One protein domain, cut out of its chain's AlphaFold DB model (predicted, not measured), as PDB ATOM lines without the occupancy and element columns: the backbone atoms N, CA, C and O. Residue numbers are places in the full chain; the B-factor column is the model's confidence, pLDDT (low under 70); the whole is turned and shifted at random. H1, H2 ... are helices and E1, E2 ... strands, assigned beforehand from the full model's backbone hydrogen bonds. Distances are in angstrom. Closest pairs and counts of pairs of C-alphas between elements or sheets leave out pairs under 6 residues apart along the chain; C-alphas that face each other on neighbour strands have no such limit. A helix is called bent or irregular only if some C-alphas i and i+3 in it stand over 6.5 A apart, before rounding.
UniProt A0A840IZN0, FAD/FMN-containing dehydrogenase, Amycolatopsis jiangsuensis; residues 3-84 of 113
ATOM      1  N   THR A   3     186.360 197.341 150.978       96.94
ATOM      2  CA  THR A   3     187.011 196.040 150.808       96.94
ATOM      3  C   THR A   3     186.244 194.984 151.587       96.94
ATOM      4  O   THR A   3     185.601 195.285 152.591       96.94
ATOM      5  N   CYS A   4     186.294 193.740 151.120       95.81
ATOM      6  CA  CYS A   4     185.702 192.602 151.807       95.81
ATOM      7  C   CYS A   4     186.621 191.396 151.654       95.81
ATOM      8  O   CYS A   4     187.106 191.118 150.558       95.81
ATOM      9  N   ARG A   5     186.838 190.671 152.749       96.75
ATOM     10  CA  ARG A   5     187.500 189.362 152.752       96.75
ATOM     11  C   ARG A   5     186.745 188.408 153.661       96.75
ATOM     12  O   ARG A   5     186.169 188.848 154.650       96.75
ATOM     13  N   PHE A   6     186.794 187.115 153.380       96.12
ATOM     14  CA  PHE A   6     186.338 186.118 154.344       96.12
ATOM     15  C   PHE A   6     187.484 185.779 155.286       96.12
ATOM     16  O   PHE A   6     188.605 185.533 154.845       96.12
ATOM     17  N   THR A   7     187.212 185.839 156.586       94.75
ATOM     18  CA  THR A   7     188.219 185.528 157.616       94.75
ATOM     19  C   THR A   7     188.077 184.113 158.144       94.75
ATOM     20  O   THR A   7     189.071 183.510 158.528       94.75
ATOM     21  N   HIS A   8     186.853 183.591 158.128       95.06
ATOM     22  CA  HIS A   8     186.509 182.242 158.541       95.06
ATOM     23  C   HIS A   8     185.460 181.694 157.577       95.06
ATOM     24  O   HIS A   8     184.672 182.462 157.016       95.06
ATOM     25  N   LEU A   9     185.467 180.379 157.384       95.94
ATOM     26  CA  LEU A   9     184.477 179.648 156.603       95.94
ATOM     27  C   LEU A   9     183.887 178.559 157.496       95.94
ATOM     28  O   LEU A   9     184.639 177.798 158.105       95.94
ATOM     29  N   TYR A  10     182.563 178.486 157.545       94.00
ATOM     30  CA  TYR A  10     181.813 177.459 158.257       94.00
ATOM     31  C   TYR A  10     180.861 176.748 157.284       94.00
ATOM     32  O   TYR A  10     180.558 177.302 156.222       94.00
ATOM     33  N   PRO A  11     180.381 175.532 157.608       96.19
ATOM     34  CA  PRO A  11     179.427 174.813 156.759       96.19
ATOM     35  C   PRO A  11     178.143 175.603 156.457       96.19
ATOM     36  O   PRO A  11     177.553 175.438 155.395       96.19
ATOM     37  N   ASP A  12     177.729 176.463 157.383       93.25
ATOM     38  CA  ASP A  12     176.547 177.323 157.317       93.25
ATOM     39  C   ASP A  12     176.832 178.731 156.764       93.25
ATOM     40  O   ASP A  12     175.902 179.506 156.544       93.25
ATOM     41  N   GLY A  13     178.094 179.061 156.471       93.50
ATOM     42  CA  GLY A  13     178.453 180.284 155.761       93.50
ATOM     43  C   GLY A  13     179.814 180.878 156.137       93.50
ATOM     44  O   GLY A  13     180.447 180.488 157.119       93.50
ATOM     45  N   PRO A  14     180.315 181.840 155.345       95.25
ATOM     46  CA  PRO A  14     181.539 182.564 155.658       95.25
ATOM     47  C   PRO A  14     181.310 183.659 156.710       95.25
ATOM     48  O   PRO A  14     180.205 184.174 156.850       95.25
ATOM     49  N   ALA A  15     182.387 184.105 157.358       94.69
ATOM     50  CA  ALA A  15     182.432 185.331 158.159       94.69
ATOM     51  C   ALA A  15     183.112 186.473 157.365       94.69
ATOM     52  O   ALA A  15     184.355 186.512 157.283       94.69
ATOM     53  N   PRO A  16     182.345 187.405 156.757       94.44
ATOM     54  CA  PRO A  16     182.888 188.531 156.003       94.44
ATOM     55  C   PRO A  16     183.470 189.609 156.916       94.44
ATOM     56  O   PRO A  16     182.886 189.981 157.929       94.44
ATOM     57  N   TYR A  17     184.612 190.155 156.512       94.81
ATOM     58  CA  TYR A  17     185.291 191.264 157.164       94.81
ATOM     59  C   TYR A  17     185.387 192.433 156.190       94.81
ATOM     60  O   TYR A  17     186.088 192.350 155.176       94.81
ATOM     61  N   PHE A  18     184.684 193.520 156.512       94.31
ATOM     62  CA  PHE A  18     184.600 194.713 155.676       94.31
ATOM     63  C   PHE A  18     185.594 195.788 156.125       94.31
ATOM     64  O   PHE A  18     185.659 196.133 157.303       94.31
ATOM     65  N   GLY A  19     186.335 196.353 155.172       95.56
ATOM     66  CA  GLY A  19     187.110 197.579 155.357       95.56
ATOM     67  C   GLY A  19     186.410 198.746 154.672       95.56
ATOM     68  O   GLY A  19     186.159 198.693 153.470       95.56
ATOM     69  N   ILE A  20     186.089 199.801 155.422       95.00
ATOM     70  CA  ILE A  20     185.409 200.992 154.900       95.00
ATOM     71  C   ILE A  20     186.340 202.191 155.041       95.00
ATOM     72  O   ILE A  20     186.747 202.543 156.144       95.00
ATOM     73  N   TYR A  21     186.632 202.839 153.917       94.44
ATOM     74  CA  TYR A  21     187.430 204.059 153.858       94.44
ATOM     75  C   TYR A  21     186.638 205.129 153.114       94.44
ATOM     76  O   TYR A  21     186.270 204.940 151.949       94.44
ATOM     77  N   ALA A  22     186.384 206.255 153.768       93.25
ATOM     78  CA  ALA A  22     185.649 207.376 153.201       93.25
ATOM     79  C   ALA A  22     186.346 208.694 153.547       93.25
ATOM     80  O   ALA A  22     186.973 208.816 154.598       93.25
ATOM     81  N   ALA A  23     186.232 209.680 152.656       94.44
ATOM     82  CA  ALA A  23     186.689 211.029 152.953       94.44
ATOM     83  C   ALA A  23     185.792 211.641 154.040       94.44
ATOM     84  O   ALA A  23     184.573 211.718 153.885       94.44
ATOM     85  N   GLY A  24     186.409 212.067 155.137       93.44
ATOM     86  CA  GLY A  24     185.731 212.751 156.227       93.44
ATOM     87  C   GLY A  24     185.706 214.264 156.018       93.44
ATOM     88  O   GLY A  24     186.682 214.853 155.554       93.44
ATOM     89  N   ARG A  25     184.609 214.913 156.400       96.25
ATOM     90  CA  ARG A  25     184.547 216.366 156.562       96.25
ATOM     91  C   ARG A  25     185.133 216.722 157.923       96.25
ATOM     92  O   ARG A  25     184.769 216.137 158.945       96.25
ATOM     93  N   ARG A  26     186.047 217.691 157.948       95.31
ATOM     94  CA  ARG A  26     186.676 218.145 159.192       95.31
ATOM     95  C   ARG A  26     185.601 218.628 160.174       95.31
ATOM     96  O   ARG A  26     184.756 219.432 159.805       95.31
ATOM     97  N   GLY A  27     185.657 218.133 161.410       96.56
ATOM     98  CA  GLY A  27     184.684 218.450 162.464       96.56
ATOM     99  C   GLY A  27     183.412 217.595 162.457       96.56
ATOM    100  O   GLY A  27     182.629 217.701 163.390       96.56
ATOM    101  N   ASP A  28     183.223 216.727 161.460       96.50
ATOM    102  CA  ASP A  28     181.978 215.967 161.262       96.50
ATOM    103  C   ASP A  28     182.214 214.453 161.104       96.50
ATOM    104  O   ASP A  28     181.293 213.675 160.870       96.50
ATOM    105  N   THR A  29     183.468 214.014 161.229       96.06
ATOM    106  CA  THR A  29     183.892 212.643 160.915       96.06
ATOM    107  C   THR A  29     183.204 211.582 161.767       96.06
ATOM    108  O   THR A  29     182.894 210.514 161.250       96.06
ATOM    109  N   LEU A  30     182.938 211.871 163.047       95.38
ATOM    110  CA  LEU A  30     182.236 210.948 163.943       95.38
ATOM    111  C   LEU A  30     180.776 210.767 163.525       95.38
ATOM    112  O   LEU A  30     180.347 209.639 163.328       95.38
ATOM    113  N   ARG A  31     180.048 211.861 163.275       96.25
ATOM    114  CA  ARG A  31     178.662 211.784 162.794       96.25
ATOM    115  C   ARG A  31     178.579 211.047 161.459       96.25
ATOM    116  O   ARG A  31     177.726 210.186 161.283       96.25
ATOM    117  N   GLN A  32     179.485 211.349 160.526       96.50
ATOM    118  CA  GLN A  32     179.551 210.637 159.247       96.50
ATOM    119  C   GLN A  32     179.819 209.141 159.435       96.50
ATOM    120  O   GLN A  32     179.252 208.318 158.720       96.50
ATOM    121  N   TRP A  33     180.688 208.781 160.381       95.94
ATOM    122  CA  TRP A  33     180.950 207.388 160.709       95.94
ATOM    123  C   TRP A  33     179.717 206.700 161.300       95.94
ATOM    124  O   TRP A  33     179.385 205.604 160.855       95.94
ATOM    125  N   ASP A  34     179.010 207.351 162.222       95.31
ATOM    126  CA  ASP A  34     177.783 206.825 162.828       95.31
ATOM    127  C   ASP A  34     176.693 206.591 161.772       95.31
ATOM    128  O   ASP A  34     176.063 205.531 161.751       95.31
ATOM    129  N   GLU A  35     176.525 207.526 160.832       95.81
ATOM    130  CA  GLU A  35     175.609 207.391 159.691       95.81
ATOM    131  C   GLU A  35     175.980 206.195 158.805       95.81
ATOM    132  O   GLU A  35     175.133 205.354 158.494       95.81
ATOM    133  N   ILE A  36     177.260 206.076 158.431       95.31
ATOM    134  CA  ILE A  36     177.756 204.946 157.635       95.31
ATOM    135  C   ILE A  36     177.519 203.629 158.380       95.31
ATOM    136  O   ILE A  36     177.020 202.667 157.794       95.31
ATOM    137  N   LYS A  37     177.848 203.573 159.674       94.38
ATOM    138  CA  LYS A  37     177.670 202.384 160.511       94.38
ATOM    139  C   LYS A  37     176.209 201.985 160.630       94.38
ATOM    140  O   LYS A  37     175.925 200.790 160.540       94.38
ATOM    141  N   ALA A  38     175.303 202.943 160.787       95.69
ATOM    142  CA  ALA A  38     173.875 202.674 160.838       95.69
ATOM    143  C   ALA A  38     173.372 202.074 159.519       95.69
ATOM    144  O   ALA A  38     172.791 200.990 159.525       95.69
ATOM    145  N   VAL A  39     173.678 202.709 158.382       96.06
ATOM    146  CA  VAL A  39     173.253 202.230 157.054       96.06
ATOM    147  C   VAL A  39     173.803 200.834 156.754       96.06
ATOM    148  O   VAL A  39     173.072 199.972 156.268       96.06
ATOM    149  N   VAL A  40     175.075 200.580 157.072       94.88
ATOM    150  CA  VAL A  40     175.687 199.255 156.889       94.88
ATOM    151  C   VAL A  40     175.008 198.207 157.770       94.88
ATOM    152  O   VAL A  40     174.734 197.106 157.301       94.88
ATOM    153  N   SER A  41     174.716 198.539 159.026       95.75
ATOM    154  CA  SER A  41     174.111 197.601 159.977       95.75
ATOM    155  C   SER A  41     172.675 197.235 159.590       95.75
ATOM    156  O   SER A  41     172.315 196.058 159.621       95.75
ATOM    157  N   GLU A  42     171.883 198.208 159.128       95.94
ATOM    158  CA  GLU A  42     170.552 197.954 158.562       95.94
ATOM    159  C   GLU A  42     170.636 197.102 157.286       95.94
ATOM    160  O   GLU A  42     169.882 196.142 157.123       95.94
ATOM    161  N   ALA A  43     171.598 197.383 156.399       95.31
ATOM    162  CA  ALA A  43     171.794 196.600 155.180       95.31
ATOM    163  C   ALA A  43     172.206 195.144 155.464       95.31
ATOM    164  O   ALA A  43     171.774 194.241 154.747       95.31
ATOM    165  N   LEU A  44     173.029 194.904 156.491       94.44
ATOM    166  CA  LEU A  44     173.386 193.553 156.938       94.44
ATOM    167  C   LEU A  44     172.158 192.818 157.475       94.44
ATOM    168  O   LEU A  44     171.877 191.703 157.038       94.44
ATOM    169  N   GLN A  45     171.397 193.463 158.360       92.81
ATOM    170  CA  GLN A  45     170.199 192.878 158.952       92.81
ATOM    171  C   GLN A  45     169.139 192.542 157.892       92.81
ATOM    172  O   GLN A  45     168.622 191.427 157.885       92.81
ATOM    173  N   GLY A  46     168.884 193.446 156.941       94.50
ATOM    174  CA  GLY A  46     167.941 193.219 155.838       94.50
ATOM    175  C   GLY A  46     168.344 192.091 154.881       94.50
ATOM    176  O   GLY A  46     167.494 191.556 154.175       94.50
ATOM    177  N   LYS A  47     169.622 191.693 154.869       94.69
ATOM    178  CA  LYS A  47     170.142 190.565 154.076       94.69
ATOM    179  C   LYS A  47     170.301 189.272 154.885       94.69
ATOM    180  O   LYS A  47     170.885 188.319 154.381       94.69
ATOM    181  N   GLY A  48     169.818 189.237 156.129       92.50
ATOM    182  CA  GLY A  48     169.944 188.074 157.014       92.50
ATOM    183  C   GLY A  48     171.340 187.884 157.616       92.50
ATOM    184  O   GLY A  48     171.621 186.835 158.187       92.50
ATOM    185  N   GLY A  49     172.224 188.882 157.509       92.75
ATOM    186  CA  GLY A  49     173.538 188.854 158.142       92.75
ATOM    187  C   GLY A  49     173.451 189.082 159.652       92.75
ATOM    188  O   GLY A  49     172.667 189.906 160.136       92.75
ATOM    189  N   THR A  50     174.291 188.387 160.416       94.12
ATOM    190  CA  THR A  50     174.469 188.666 161.846       94.12
ATOM    191  C   THR A  50     175.198 189.998 162.037       94.12
ATOM    192  O   THR A  50     176.067 190.370 161.249       94.12
ATOM    193  N   ILE A  51     174.835 190.758 163.077       94.44
ATOM    194  CA  ILE A  51     175.407 192.096 163.306       94.44
ATOM    195  C   ILE A  51     176.892 192.043 163.684       94.44
ATOM    196  O   ILE A  51     177.638 192.997 163.467       94.44
ATOM    197  N   THR A  52     177.330 190.935 164.278       90.50
ATOM    198  CA  THR A  52     178.697 190.776 164.749       90.50
ATOM    199  C   THR A  52     179.120 189.317 164.734       90.50
ATOM    200  O   THR A  52     178.331 188.422 165.028       90.50
ATOM    201  N   HIS A  53     180.398 189.107 164.437       88.75
ATOM    202  CA  HIS A  53     181.115 187.857 164.679       88.75
ATOM    203  C   HIS A  53     182.069 187.975 165.885       88.75
ATOM    204  O   HIS A  53     182.571 186.978 166.389       88.75
ATOM    205  N   HIS A  54     182.345 189.197 166.357       87.12
ATOM    206  CA  HIS A  54     183.356 189.456 167.385       87.12
ATOM    207  C   HIS A  54     182.720 189.781 168.735       87.12
ATOM    208  O   HIS A  54     182.821 189.020 169.691       87.12
ATOM    209  N   ALA A  55     182.086 190.946 168.819       87.38
ATOM    210  CA  ALA A  55     181.488 191.458 170.038       87.38
ATOM    211  C   ALA A  55     180.363 192.440 169.704       87.38
ATOM    212  O   ALA A  55     180.362 193.069 168.645       87.38
ATOM    213  N   VAL A  56     179.415 192.578 170.628       90.00
ATOM    214  CA  VAL A  56     178.291 193.511 170.497       90.00
ATOM    215  C   VAL A  56     178.762 194.928 170.851       90.00
ATOM    216  O   VAL A  56     178.896 195.783 169.976       90.00
ATOM    217  N   GLY A  57     179.098 195.172 172.123       88.50
ATOM    218  CA  GLY A  57     179.436 196.517 172.602       88.50
ATOM    219  C   GLY A  57     178.275 197.509 172.434       88.50
ATOM    220  O   GLY A  57     177.184 197.135 172.020       88.50
ATOM    221  N   ARG A  58     178.491 198.792 172.749       90.00
ATOM    222  CA  ARG A  58     177.440 199.818 172.583       90.00
ATOM    223  C   ARG A  58     177.087 200.044 171.111       90.00
ATOM    224  O   ARG A  58     175.910 200.154 170.790       90.00
ATOM    225  N   ASP A  59     178.089 200.015 170.238       89.75
ATOM    226  CA  ASP A  59     177.940 200.314 168.813       89.75
ATOM    227  C   ASP A  59     177.013 199.344 168.077       89.75
ATOM    228  O   ASP A  59     176.241 199.780 167.237       89.75
ATOM    229  N   HIS A  60     177.051 198.039 168.369       92.69
ATOM    230  CA  HIS A  60     176.208 197.059 167.659       92.69
ATOM    231  C   HIS A  60     174.909 196.738 168.398       92.69
ATOM    232  O   HIS A  60     174.055 196.020 167.874       92.69
ATOM    233  N   ARG A  61     174.751 197.246 169.622       91.12
ATOM    234  CA  ARG A  61     173.651 196.863 170.499       91.12
ATOM    235  C   ARG A  61     172.252 197.096 169.915       91.12
ATOM    236  O   ARG A  61     171.456 196.164 170.018       91.12
ATOM    237  N   PRO A  62     171.943 198.237 169.267       92.38
ATOM    238  CA  PRO A  62     170.605 198.470 168.719       92.38
ATOM    239  C   PRO A  62     170.135 197.379 167.748       92.38
ATOM    240  O   PRO A  62     168.955 197.040 167.719       92.38
ATOM    241  N   TRP A  63     171.057 196.797 166.978       94.81
ATOM    242  CA  TRP A  63     170.762 195.715 166.039       94.81
ATOM    243  C   TRP A  63     170.852 194.333 166.688       94.81
ATOM    244  O   TRP A  63     170.063 193.455 166.343       94.81
ATOM    245  N   TYR A  64     171.764 194.138 167.649       93.88
ATOM    246  CA  TYR A  64     171.847 192.898 168.426       93.88
ATOM    247  C   TYR A  64     170.570 192.640 169.224       93.88
ATOM    248  O   TYR A  64     170.084 191.514 169.234       93.88
ATOM    249  N   ASP A  65     169.987 193.677 169.830       92.31
ATOM    250  CA  ASP A  65     168.735 193.555 170.581       92.31
ATOM    251  C   ASP A  65     167.573 193.072 169.685       92.31
ATOM    252  O   ASP A  65     166.674 192.409 170.183       92.31
ATOM    253  N   ARG A  66     167.624 193.309 168.363       93.50
ATOM    254  CA  ARG A  66     166.647 192.777 167.389       93.50
ATOM    255  C   ARG A  66     166.933 191.331 166.962       93.50
ATOM    256  O   ARG A  66     166.017 190.624 166.563       93.50
ATOM    257  N   GLN A  67     168.199 190.906 166.986       93.88
ATOM    258  CA  GLN A  67     168.615 189.546 166.605       93.88
ATOM    259  C   GLN A  67     168.556 188.561 167.778       93.88
ATOM    260  O   GLN A  67     168.437 187.355 167.571       93.88
ATOM    261  N   ARG A  68     168.671 189.059 169.013       93.56
ATOM    262  CA  ARG A  68     168.673 188.257 170.235       93.56
ATOM    263  C   ARG A  68     167.239 188.059 170.757       93.56
ATOM    264  O   ARG A  68     166.588 189.052 171.061       93.56
ATOM    265  N   PRO A  69     166.796 186.816 171.016       94.44
ATOM    266  CA  PRO A  69     165.527 186.555 171.695       94.44
ATOM    267  C   PRO A  69     165.469 187.109 173.130       94.44
ATOM    268  O   PRO A  69     166.447 187.026 173.883       94.44
ATOM    269  N   ASP A  70     164.291 187.570 173.553       93.62
ATOM    270  CA  ASP A  70     164.063 188.147 174.887       93.62
ATOM    271  C   ASP A  70     164.467 187.241 176.066       93.62
ATOM    272  O   ASP A  70     165.098 187.745 177.004       93.62
ATOM    273  N   PRO A  71     164.222 185.911 176.055       95.81
ATOM    274  CA  PRO A  71     164.667 185.048 177.152       95.81
ATOM    275  C   PRO A  71     166.187 185.078 177.358       95.81
ATOM    276  O   PRO A  71     166.670 185.027 178.489       95.81
ATOM    277  N   PHE A  72     166.954 185.226 176.273       94.56
ATOM    278  CA  PHE A  72     168.411 185.329 176.345       94.56
ATOM    279  C   PHE A  72     168.844 186.674 176.944       94.56
ATOM    280  O   PHE A  72     169.800 186.736 177.716       94.56
ATOM    281  N   ALA A  73     168.109 187.751 176.643       92.56
ATOM    282  CA  ALA A  73     168.310 189.052 177.277       92.56
ATOM    283  C   ALA A  73     168.127 188.970 178.798       92.56
ATOM    284  O   ALA A  73     168.975 189.451 179.553       92.56
ATOM    285  N   ALA A  74     167.041 188.324 179.235       93.81
ATOM    286  CA  ALA A  74     166.719 188.150 180.645       93.81
ATOM    287  C   ALA A  74     167.780 187.313 181.370       93.81
ATOM    288  O   ALA A  74     168.250 187.711 182.437       93.81
ATOM    289  N   ALA A  75     168.221 186.207 180.765       95.94
ATOM    290  CA  ALA A  75     169.269 185.357 181.327       95.94
ATOM    291  C   ALA A  75     170.594 186.117 181.519       95.94
ATOM    292  O   ALA A  75     171.186 186.072 182.598       95.94
ATOM    293  N   LEU A  76     171.036 186.875 180.506       92.88
ATOM    294  CA  LEU A  76     172.258 187.684 180.597       92.88
ATOM    295  C   LEU A  76     172.148 188.786 181.659       92.88
ATOM    296  O   LEU A  76     173.102 189.028 182.399       92.88
ATOM    297  N   ALA A  77     170.992 189.446 181.757       91.56
ATOM    298  CA  ALA A  77     170.752 190.469 182.770       91.56
ATOM    299  C   ALA A  77     170.760 189.881 184.193       91.56
ATOM    300  O   ALA A  77     171.374 190.464 185.087       91.56
ATOM    301  N   ALA A  78     170.145 188.712 184.394       94.69
ATOM    302  CA  ALA A  78     170.145 188.012 185.676       94.69
ATOM    303  C   ALA A  78     171.565 187.603 186.098       94.69
ATOM    304  O   ALA A  78     171.987 187.904 187.215       94.69
ATOM    305  N   ALA A  79     172.338 187.009 185.183       95.56
ATOM    306  CA  ALA A  79     173.736 186.661 185.434       95.56
ATOM    307  C   ALA A  79     174.572 187.901 185.795       95.56
ATOM    308  O   ALA A  79     175.336 187.885 186.761       95.56
ATOM    309  N   LYS A  80     174.381 189.011 185.070       93.19
ATOM    310  CA  LYS A  80     175.056 190.283 185.349       93.19
ATOM    311  C   LYS A  80     174.708 190.830 186.734       93.19
ATOM    312  O   LYS A  80     175.607 191.272 187.441       93.19
ATOM    313  N   SER A  81     173.438 190.776 187.132       93.25
ATOM    314  CA  SER A  81     173.000 191.245 188.450       93.25
ATOM    315  C   SER A  81     173.549 190.393 189.594       93.25
ATOM    316  O   SER A  81     173.800 190.932 190.667       93.25
ATOM    317  N   ALA A  82     173.713 189.085 189.387       96.25
ATOM    318  CA  ALA A  82     174.271 188.188 190.396       96.25
ATOM    319  C   ALA A  82     175.788 188.377 190.562       96.25
ATOM    320  O   ALA A  82     176.293 188.357 191.681       96.25
ATOM    321  N   LEU A  83     176.508 188.570 189.453       95.50
ATOM    322  CA  LEU A  83     177.974 188.644 189.439       95.50
ATOM    323  C   LEU A  83     178.528 190.057 189.651       95.50
ATOM    324  O   LEU A  83     179.650 190.208 190.121       95.50
ATOM    325  N   ASP A  84     177.769 191.095 189.303       95.00
ATOM    326  CA  ASP A  84     178.155 192.491 189.514       95.00
ATOM    327  C   ASP A  84     176.958 193.331 189.998       95.00
ATOM    328  O   ASP A  84     176.427 194.160 189.248       95.00
TER     329      ASP A  84
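This is residues 3 to 84 of the 113 residues of the protein "FAD/FMN-containing dehydrogenase" of Amycolatopsis jiangsuensis (UniProt A0A840IZN0). A long two-stranded hairpin, E1 and E2, leads through a turn into the longest helix, H1, which folds back and packs by its last part on a short irregular helix, H2; a third helix, H3, touches no helix, and its residues 74 to 83 stick out as an arm with Asp 84. The printed part has 82 residues, with two named strands and then three named helices along the chain, in the order E1, E2, H1, H2, H3. The sheet has the order E1 - E2, antiparallel, and the class is mixed, helices and strands. The whole is loose, with a radius of gyration of the C-alphas of 15.8 A and spans of 45 by 38 by 22 A.

E1, residues 3 to 10, begins at C-alpha 3 (187.011, 196.040, 150.808), measures 20.7 A and bends by 51 degrees at residue 7. E2, residues 13 to 20, measures 21.9 A. H1, residues 29 to 46, measures 25.6 A from C-alpha 29 (183.892, 212.643, 160.915). H2, residues 57 to 67, measures 14.2 A and is irregular: C-alphas 59 and 62 are 7.6 A apart. H3, residues 70 to 83, measures 20.1 A and ends at C-alpha 83 (177.974, 188.644, 189.439).

E1 and E2 form a hairpin, antiparallel at 158 degrees between directions; N 5 and O 17 are 3.0 A apart and N 15 and O 8 are 2.8 A apart, within hydrogen-bond range. H1 touches H2 with residues 41 to 45 alone; the closest C-alphas, of Ser 41 and Trp 63, are 7.2 A apart. Their lines stand at a shallow tilt of 23 degrees, the same way. H2 and H3 are only just apart, at 8.1 A between their closest C-alphas. In H1 and H3 every O i to N i+4 pair is within hydrogen-bond range; in H2 4 of 7 are.

The C-alphas farthest apart, of Ala 23 and Ala 82, are 45.6 A apart. Residues 25 to 31, of which 29 to 31 belong to H1, stand free. The printed part has no cut and no long link. Mean pLDDT of the printed part is 94.1, and no printed residue is under 70.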